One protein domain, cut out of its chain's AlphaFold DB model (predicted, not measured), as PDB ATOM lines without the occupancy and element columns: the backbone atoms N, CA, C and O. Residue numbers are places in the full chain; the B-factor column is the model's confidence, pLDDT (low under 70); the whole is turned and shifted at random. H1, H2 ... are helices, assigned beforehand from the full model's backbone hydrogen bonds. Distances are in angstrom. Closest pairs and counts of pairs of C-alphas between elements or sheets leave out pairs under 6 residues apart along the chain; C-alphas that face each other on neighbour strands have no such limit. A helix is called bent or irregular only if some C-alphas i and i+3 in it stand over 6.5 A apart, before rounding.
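What this domain is: This is residues 86 to 106 and 226 to 266 of the 301 residues of the protein "Copper transporter" of Tilletia walkeri (UniProt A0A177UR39). A long straight helix, H2, has a second helix, H1, set at a shallow slant beside it and running the opposite way; H1 packs on the middle stretch of H2 with its first residues, 86 to 93, and its far end, residues 101 to 106, sticks out. At the other end of H2 the chain turns a corner through residues 253 to 255 into short H3, which makes an L with H2 and is held by no contact with either helix. The printed part has 62 residues with three named helices, in the order H1, H2, H3, and no named strand; the class is all helix. The whole is extended, with a radius of gyration of the C-alphas of 17.2 A, and its outline is a rod, spanning 51 by 24 by 11 A.

How they stand to each other: The longest helix is H2, residues 226 to 252. H1, residues 86 to 106, touches H2, with 8 pairs of C-alphas within 8 A. The closest C-alphas of the two are those of Ile 93 and Leu 235, 6.8 A apart. Their lines stand at a shallow tilt of 27 degrees, and they run opposite ways. They touch with a part of each helix alone, residues 86 to 93 of H1 and residues 232 to 242 of H2, and the centres of H1 and H2 are 16.0 A apart. H3, residues 256 to 265, follows H2 after a tight link of 3 residues. H3 is apart from H2 and apart from H1. In H1, H2 and H3 every O i to N i+4 pair is within hydrogen-bond range.

Where its parts are: H2 runs 38.5 A from C-alpha 226 at (193.159, 180.363, 152.096) to C-alpha 252 at (175.609, 214.428, 148.111). H1 has 21 residues and measures 30.5 A from first to last C-alpha, beginning at C-alpha 86 at (174.081, 195.266, 150.165). H3 has 10 residues and measures 14.2 A, ending at C-alpha 265 at (154.141, 206.316, 150.695). No helix is bent or irregular.

The domain as a whole: The two C-alphas farthest apart are those of Ser 106 and Val 260, at 51.6 A. Residues 107 to 225 are not printed, and across this cut, between H1 and H2, C-alphas 106 and 226 are 20.0 A apart. Residues 101 to 106, 251 to 257 and 259 to 266 stand free; the body without them, 41 residues, spans 38 by 18 by 9 A. No link printed whole is long. The mean pLDDT of the printed part is 79.0, and it is under 70 at residue 250 and residues 252 to 266; the mean of H3 is 59.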
ATOM      1  N   PHE A  86     173.510 195.054 148.832       83.44
ATOM      2  CA  PHE A  86     174.081 195.266 150.165       83.44
ATOM      3  C   PHE A  86     173.410 194.393 151.237       83.44
ATOM      4  O   PHE A  86     174.105 193.747 152.022       83.44
ATOM      5  N   GLU A  87     172.078 194.277 151.234       87.62
ATOM      6  CA  GLU A  87     171.386 193.344 152.136       87.62
ATOM      7  C   GLU A  87     171.612 191.877 151.746       87.62
ATOM      8  O   GLU A  87     171.847 191.035 152.617       87.62
ATOM      9  N   TYR A  88     171.681 191.563 150.447       89.31
ATOM     10  CA  TYR A  88     172.124 190.245 149.988       89.31
ATOM     11  C   TYR A  88     173.545 189.921 150.478       89.31
ATOM     12  O   TYR A  88     173.790 188.829 150.984       89.31
ATOM     13  N   LEU A  89     174.481 190.871 150.404       87.12
ATOM     14  CA  LEU A  89     175.850 190.709 150.895       87.12
ATOM     15  C   LEU A  89     175.894 190.458 152.410       87.12
ATOM     16  O   LEU A  89     176.572 189.530 152.855       87.12
ATOM     17  N   ARG A  90     175.127 191.223 153.197       83.81
ATOM     18  CA  ARG A  90     174.964 191.015 154.648       83.81
ATOM     19  C   ARG A  90     174.402 189.630 154.966       83.81
ATOM     20  O   ARG A  90     174.895 188.968 155.882       83.81
ATOM     21  N   TRP A  91     173.429 189.155 154.188       90.25
ATOM     22  CA  TRP A  91     172.911 187.789 154.290       90.25
ATOM     23  C   TRP A  91     173.976 186.734 153.941       90.25
ATOM     24  O   TRP A  91     174.169 185.791 154.710       90.25
ATOM     25  N   ARG A  92     174.738 186.913 152.850       88.38
ATOM     26  CA  ARG A  92     175.824 185.997 152.447       88.38
ATOM     27  C   ARG A  92     176.940 185.907 153.487       88.38
ATOM     28  O   ARG A  92     177.422 184.806 153.734       88.38
ATOM     29  N   ILE A  93     177.324 187.025 154.106       89.06
ATOM     30  CA  ILE A  93     178.301 187.058 155.204       89.06
ATOM     31  C   ILE A  93     177.802 186.203 156.375       89.06
ATOM     32  O   ILE A  93     178.482 185.260 156.773       89.06
ATOM     33  N   ARG A  94     176.572 186.453 156.853       88.50
ATOM     34  CA  ARG A  94     175.959 185.688 157.953       88.50
ATOM     35  C   ARG A  94     175.869 184.190 157.641       88.50
ATOM     36  O   ARG A  94     176.189 183.385 158.504       88.50
ATOM     37  N   ALA A  95     175.489 183.820 156.416       89.56
ATOM     38  CA  ALA A  95     175.396 182.424 155.981       89.56
ATOM     39  C   ALA A  95     176.762 181.707 155.913       89.56
ATOM     40  O   ALA A  95     176.844 180.505 156.159       89.56
ATOM     41  N   ILE A  96     177.840 182.428 155.587       88.50
ATOM     42  CA  ILE A  96     179.203 181.876 155.562       88.50
ATOM     43  C   ILE A  96     179.772 181.762 156.981       88.50
ATOM     44  O   ILE A  96     180.383 180.745 157.305       88.50
ATOM     45  N   ASP A  97     179.540 182.761 157.836       87.75
ATOM     46  CA  ASP A  97     179.978 182.733 159.234       87.75
ATOM     47  C   ASP A  97     179.268 181.616 160.032       87.75
ATOM     48  O   ASP A  97     179.926 180.915 160.802       87.75
ATOM     49  N   THR A  98     177.969 181.360 159.804       90.06
ATOM     50  CA  THR A  98     177.259 180.230 160.441       90.06
ATOM     51  C   THR A  98     177.697 178.868 159.905       90.06
ATOM     52  O   THR A  98     177.913 177.955 160.703       90.06
ATOM     53  N   PHE A  99     177.900 178.717 158.591       87.88
ATOM     54  CA  PHE A  99     178.467 177.489 158.019       87.88
ATOM     55  C   PHE A  99     179.849 177.178 158.614       87.88
ATOM     56  O   PHE A  99     180.114 176.047 159.024       87.88
ATOM     57  N   LEU A 100     180.717 178.190 158.723       86.94
ATOM     58  CA  LEU A 100     182.047 178.026 159.302       86.94
ATOM     59  C   LEU A 100     181.980 177.692 160.801       86.94
ATOM     60  O   LEU A 100     182.759 176.863 161.264       86.94
ATOM     61  N   ALA A 101     181.040 178.271 161.555       87.19
ATOM     62  CA  ALA A 101     180.828 177.932 162.963       87.19
ATOM     63  C   ALA A 101     180.403 176.463 163.161       87.19
ATOM     64  O   ALA A 101     180.921 175.800 164.058       87.19
ATOM     65  N   LEU A 102     179.525 175.930 162.302       88.56
ATOM     66  CA  LEU A 102     179.107 174.521 162.339       88.56
ATOM     67  C   LEU A 102     180.261 173.562 161.998       88.56
ATOM     68  O   LEU A 102     180.456 172.566 162.692       88.56
ATOM     69  N   GLU A 103     181.063 173.893 160.984       86.06
ATOM     70  CA  GLU A 103     182.255 173.124 160.591       86.06
ATOM     71  C   GLU A 103     183.364 173.163 161.663       86.06
ATOM     72  O   GLU A 103     184.117 172.205 161.840       86.06
ATOM     73  N   LEU A 104     183.471 174.262 162.415       83.81
ATOM     74  CA  LEU A 104     184.382 174.370 163.556       83.81
ATOM     75  C   LEU A 104     183.871 173.594 164.780       83.81
ATOM     76  O   LEU A 104     184.671 172.947 165.458       83.81
ATOM     77  N   ALA A 105     182.560 173.606 165.038       84.81
ATOM     78  CA  ALA A 105     181.945 172.845 166.122       84.81
ATOM     79  C   ALA A 105     182.086 171.328 165.904       84.81
ATOM     80  O   ALA A 105     182.583 170.631 166.789       84.81
ATOM     81  N   SER A 106     181.746 170.823 164.711       83.19
ATOM     82  CA  SER A 106     181.853 169.395 164.372       83.19
ATOM     83  C   SER A 106     183.295 168.875 164.479       83.19
ATOM     84  O   SER A 106     183.535 167.808 165.050       83.19
ATOM     85  N   THR A 226     192.824 178.996 152.529       81.56
ATOM     86  CA  THR A 226     193.159 180.363 152.096       81.56
ATOM     87  C   THR A 226     192.084 180.953 151.178       81.56
ATOM     88  O   THR A 226     191.830 182.151 151.220       81.56
ATOM     89  N   ARG A 227     191.373 180.108 150.411       83.75
ATOM     90  CA  ARG A 227     190.215 180.520 149.596       83.75
ATOM     91  C   ARG A 227     189.060 181.065 150.447       83.75
ATOM     92  O   ARG A 227     188.483 182.081 150.091       83.75
ATOM     93  N   ILE A 228     188.747 180.422 151.574       83.50
ATOM     94  CA  ILE A 228     187.695 180.853 152.512       83.50
ATOM     95  C   ILE A 228     188.118 182.148 153.213       83.50
ATOM     96  O   ILE A 228     187.317 183.073 153.320       83.50
ATOM     97  N   GLN A 229     189.383 182.247 153.639       84.31
ATOM     98  CA  GLN A 229     189.925 183.465 154.253       84.31
ATOM     99  C   GLN A 229     189.865 184.660 153.285       84.31
ATOM    100  O   GLN A 229     189.357 185.718 153.650       84.31
ATOM    101  N   LEU A 230     190.300 184.469 152.036       88.25
ATOM    102  CA  LEU A 230     190.271 185.491 150.987       88.25
ATOM    103  C   LEU A 230     188.833 185.918 150.653       88.25
ATOM    104  O   LEU A 230     188.550 187.113 150.617       88.25
ATOM    105  N   VAL A 231     187.907 184.966 150.487       87.81
ATOM    106  CA  VAL A 231     186.476 185.260 150.280       87.81
ATOM    107  C   VAL A 231     185.901 186.058 151.453       87.81
ATOM    108  O   VAL A 231     185.214 187.049 151.226       87.81
ATOM    109  N   ARG A 232     186.215 185.691 152.702       85.56
ATOM    110  CA  ARG A 232     185.736 186.398 153.901       85.56
ATOM    111  C   ARG A 232     186.246 187.844 153.958       85.56
ATOM    112  O   ARG A 232     185.455 188.754 154.193       85.56
ATOM    113  N   VAL A 233     187.533 188.070 153.679       89.69
ATOM    114  CA  VAL A 233     188.126 189.421 153.624       89.69
ATOM    115  C   VAL A 233     187.525 190.254 152.486       89.69
ATOM    116  O   VAL A 233     187.166 191.407 152.718       89.69
ATOM    117  N   LEU A 234     187.337 189.683 151.288       90.50
ATOM    118  CA  LEU A 234     186.683 190.385 150.176       90.50
ATOM    119  C   LEU A 234     185.228 190.755 150.491       90.50
ATOM    120  O   LEU A 234     184.819 191.871 150.189       90.50
ATOM    121  N   LEU A 235     184.451 189.863 151.115       88.00
ATOM    122  CA  LEU A 235     183.054 190.136 151.469       88.00
ATOM    123  C   LEU A 235     182.934 191.271 152.498       88.00
ATOM    124  O   LEU A 235     182.120 192.175 152.307       88.00
ATOM    125  N   TYR A 236     183.762 191.276 153.551       86.75
ATOM    126  CA  TYR A 236     183.783 192.386 154.512       86.75
ATOM    127  C   TYR A 236     184.287 193.689 153.874       86.75
ATOM    128  O   TYR A 236     183.683 194.738 154.094       86.75
ATOM    129  N   GLY A 237     185.336 193.636 153.043       88.69
ATOM    130  CA  GLY A 237     185.851 194.804 152.320       88.69
ATOM    131  C   GLY A 237     184.812 195.419 151.378       88.69
ATOM    132  O   GLY A 237     184.617 196.632 151.384       88.69
ATOM    133  N   LEU A 238     184.074 194.586 150.638       88.50
ATOM    134  CA  LEU A 238     182.989 195.024 149.755       88.50
ATOM    135  C   LEU A 238     181.800 195.582 150.556       88.50
ATOM    136  O   LEU A 238     181.205 196.571 150.138       88.50
ATOM    137  N   ASN A 239     181.502 195.038 151.741       87.38
ATOM    138  CA  ASN A 239     180.489 195.587 152.653       87.38
ATOM    139  C   ASN A 239     180.887 196.977 153.185       87.38
ATOM    140  O   ASN A 239     180.048 197.876 153.222       87.38
ATOM    141  N   VAL A 240     182.157 197.180 153.554       88.00
ATOM    142  CA  VAL A 240     182.667 198.499 153.973       88.00
ATOM    143  C   VAL A 240     182.650 199.488 152.803       88.00
ATOM    144  O   VAL A 240     182.157 200.602 152.964       88.00
ATOM    145  N   ALA A 241     183.101 199.077 151.614       81.38
ATOM    146  CA  ALA A 241     183.089 199.915 150.415       81.38
ATOM    147  C   ALA A 241     181.663 200.314 149.987       81.38
ATOM    148  O   ALA A 241     181.417 201.481 149.694       81.38
ATOM    149  N   ALA A 242     180.708 199.377 150.012       83.00
ATOM    150  CA  ALA A 242     179.300 199.655 149.727       83.00
ATOM    151  C   ALA A 242     178.681 200.605 150.767       83.00
ATOM    152  O   ALA A 242     177.982 201.543 150.392       83.00
ATOM    153  N   GLY A 243     178.983 200.418 152.057       83.62
ATOM    154  CA  GLY A 243     178.546 201.326 153.122       83.62
ATOM    155  C   GLY A 243     179.095 202.746 152.952       83.62
ATOM    156  O   GLY A 243     178.334 203.708 153.017       83.62
ATOM    157  N   ALA A 244     180.394 202.882 152.666       81.19
ATOM    158  CA  ALA A 244     181.035 204.172 152.410       81.19
ATOM    159  C   ALA A 244     180.468 204.867 151.158       81.19
ATOM    160  O   ALA A 244     180.185 206.064 151.192       81.19
ATOM    161  N   PHE A 245     180.240 204.119 150.074       78.50
ATOM    162  CA  PHE A 245     179.631 204.637 148.848       78.50
ATOM    163  C   PHE A 245     178.190 205.111 149.079       78.50
ATOM    164  O   PHE A 245     177.844 206.222 148.682       78.50
ATOM    165  N   LEU A 246     177.356 204.313 149.756       78.62
ATOM    166  CA  LEU A 246     175.978 204.695 150.078       78.62
ATOM    167  C   LEU A 246     175.929 205.923 150.998       78.62
ATOM    168  O   LEU A 246     175.116 206.812 150.767       78.62
ATOM    169  N   MET A 247     176.827 206.024 151.983       82.94
ATOM    170  CA  MET A 247     176.937 207.202 152.853       82.94
ATOM    171  C   MET A 247     177.323 208.465 152.066       82.94
ATOM    172  O   MET A 247     176.723 209.520 152.255       82.94
ATOM    173  N   LEU A 248     178.275 208.356 151.133       74.75
ATOM    174  CA  LEU A 248     178.689 209.464 150.269       74.75
ATOM    175  C   LEU A 248     177.554 209.891 149.317       74.75
ATOM    176  O   LEU A 248     177.292 211.086 149.170       74.75
ATOM    177  N   VAL A 249     176.817 208.936 148.736       73.44
ATOM    178  CA  VAL A 249     175.609 209.225 147.941       73.44
ATOM    179  C   VAL A 249     174.530 209.911 148.787       73.44
ATOM    180  O   VAL A 249     173.908 210.853 148.311       73.44
ATOM    181  N   LEU A 250     174.311 209.507 150.041       69.69
ATOM    182  CA  LEU A 250     173.322 210.154 150.916       69.69
ATOM    183  C   LEU A 250     173.706 211.596 151.293       69.69
ATOM    184  O   LEU A 250     172.824 212.450 151.376       69.69
ATOM    185  N   MET A 251     175.000 211.881 151.474       72.38
ATOM    186  CA  MET A 251     175.500 213.230 151.785       72.38
ATOM    187  C   MET A 251     175.501 214.175 150.576       72.38
ATOM    188  O   MET A 251     175.345 215.381 150.732       72.38
ATOM    189  N   THR A 252     175.657 213.646 149.362       67.88
ATOM    190  CA  THR A 252     175.609 214.428 148.111       67.88
ATOM    191  C   THR A 252     174.189 214.572 147.562       67.88
ATOM    192  O   THR A 252     173.840 215.590 146.961       67.88
ATOM    193  N   TYR A 253     173.335 213.574 147.788       65.69
ATOM    194  CA  TYR A 253     171.954 213.522 147.324       65.69
ATOM    195  C   TYR A 253     170.983 213.851 148.467       65.69
ATOM    196  O   TYR A 253     170.144 213.031 148.844       65.69
ATOM    197  N   ASN A 254     171.132 215.078 148.994       62.47
ATOM    198  CA  ASN A 254     170.361 215.688 150.088       62.47
ATOM    199  C   ASN A 254     168.969 215.061 150.275       62.47
ATOM    200  O   ASN A 254     168.109 215.138 149.391       62.47
ATOM    201  N   THR A 255     168.740 214.473 151.450       55.06
ATOM    202  CA  THR A 255     167.671 213.495 151.737       55.06
ATOM    203  C   THR A 255     166.233 214.025 151.662       55.06
ATOM    204  O   THR A 255     165.289 213.274 151.905       55.06
ATOM    205  N   TRP A 256     166.010 215.266 151.222       57.25
ATOM    206  CA  TRP A 256     164.673 215.800 150.942       57.25
ATOM    207  C   TRP A 256     163.905 214.967 149.900       57.25
ATOM    208  O   TRP A 256     162.687 214.848 149.983       57.25
ATOM    209  N   ARG A 257     164.602 214.292 148.973       58.31
ATOM    210  CA  ARG A 257     163.975 213.319 148.056       58.31
ATOM    211  C   ARG A 257     163.501 212.039 148.757       58.31
ATOM    212  O   ARG A 257     162.507 211.460 148.327       58.31
ATOM    213  N   ALA A 258     164.136 211.640 149.861       56.47
ATOM    214  CA  ALA A 258     163.631 210.576 150.730       56.47
ATOM    215  C   ALA A 258     162.436 211.058 151.572       56.47
ATOM    216  O   ALA A 258     161.474 210.309 151.712       56.47
ATOM    217  N   MET A 259     162.428 212.318 152.034       55.94
ATOM    218  CA  MET A 259     161.231 212.935 152.633       55.94
ATOM    219  C   MET A 259     160.048 212.957 151.656       55.94
ATOM    220  O   MET A 259     158.953 212.566 152.041       55.94
ATOM    221  N   VAL A 260     160.251 213.334 150.387       62.44
ATOM    222  CA  VAL A 260     159.194 213.301 149.355       62.44
ATOM    223  C   VAL A 260     158.691 211.873 149.106       62.44
ATOM    224  O   VAL A 260     157.480 211.661 149.061       62.44
ATOM    225  N   GLY A 261     159.588 210.884 149.011       61.56
ATOM    226  CA  GLY A 261     159.203 209.471 148.902       61.56
ATOM    227  C   GLY A 261     158.405 208.976 150.113       61.56
ATOM    228  O   GLY A 261     157.363 208.341 149.952       61.56
ATOM    229  N   HIS A 262     158.838 209.336 151.323       64.44
ATOM    230  CA  HIS A 262     158.137 209.020 152.567       64.44
ATOM    231  C   HIS A 262     156.768 209.711 152.636       64.44
ATOM    232  O   HIS A 262     155.799 209.080 153.042       64.44
ATOM    233  N   PHE A 263     156.644 210.967 152.193       63.06
ATOM    234  CA  PHE A 263     155.370 211.693 152.115       63.06
ATOM    235  C   PHE A 263     154.376 211.041 151.146       63.06
ATOM    236  O   PHE A 263     153.181 210.998 151.438       63.06
ATOM    237  N   PHE A 264     154.857 210.521 150.013       61.62
ATOM    238  CA  PHE A 264     154.014 209.799 149.059       61.62
ATOM    239  C   PHE A 264     153.552 208.450 149.620       61.62
ATOM    240  O   PHE A 264     152.358 208.169 149.615       61.62
ATOM    241  N   PHE A 265     154.467 207.646 150.169       53.81
ATOM    242  CA  PHE A 265     154.141 206.316 150.695       53.81
ATOM    243  C   PHE A 265     153.307 206.370 151.991       53.81
ATOM    244  O   PHE A 265     152.405 205.562 152.197       53.81
ATOM    245  N   SER A 266     153.533 207.379 152.841       56.97
ATOM    246  CA  SER A 266     152.778 207.572 154.094       56.97
ATOM    247  C   SER A 266     151.298 207.902 153.883       56.97
ATOM    248  O   SER A 266     150.525 207.807 154.834       56.97
TER     249      SER A 266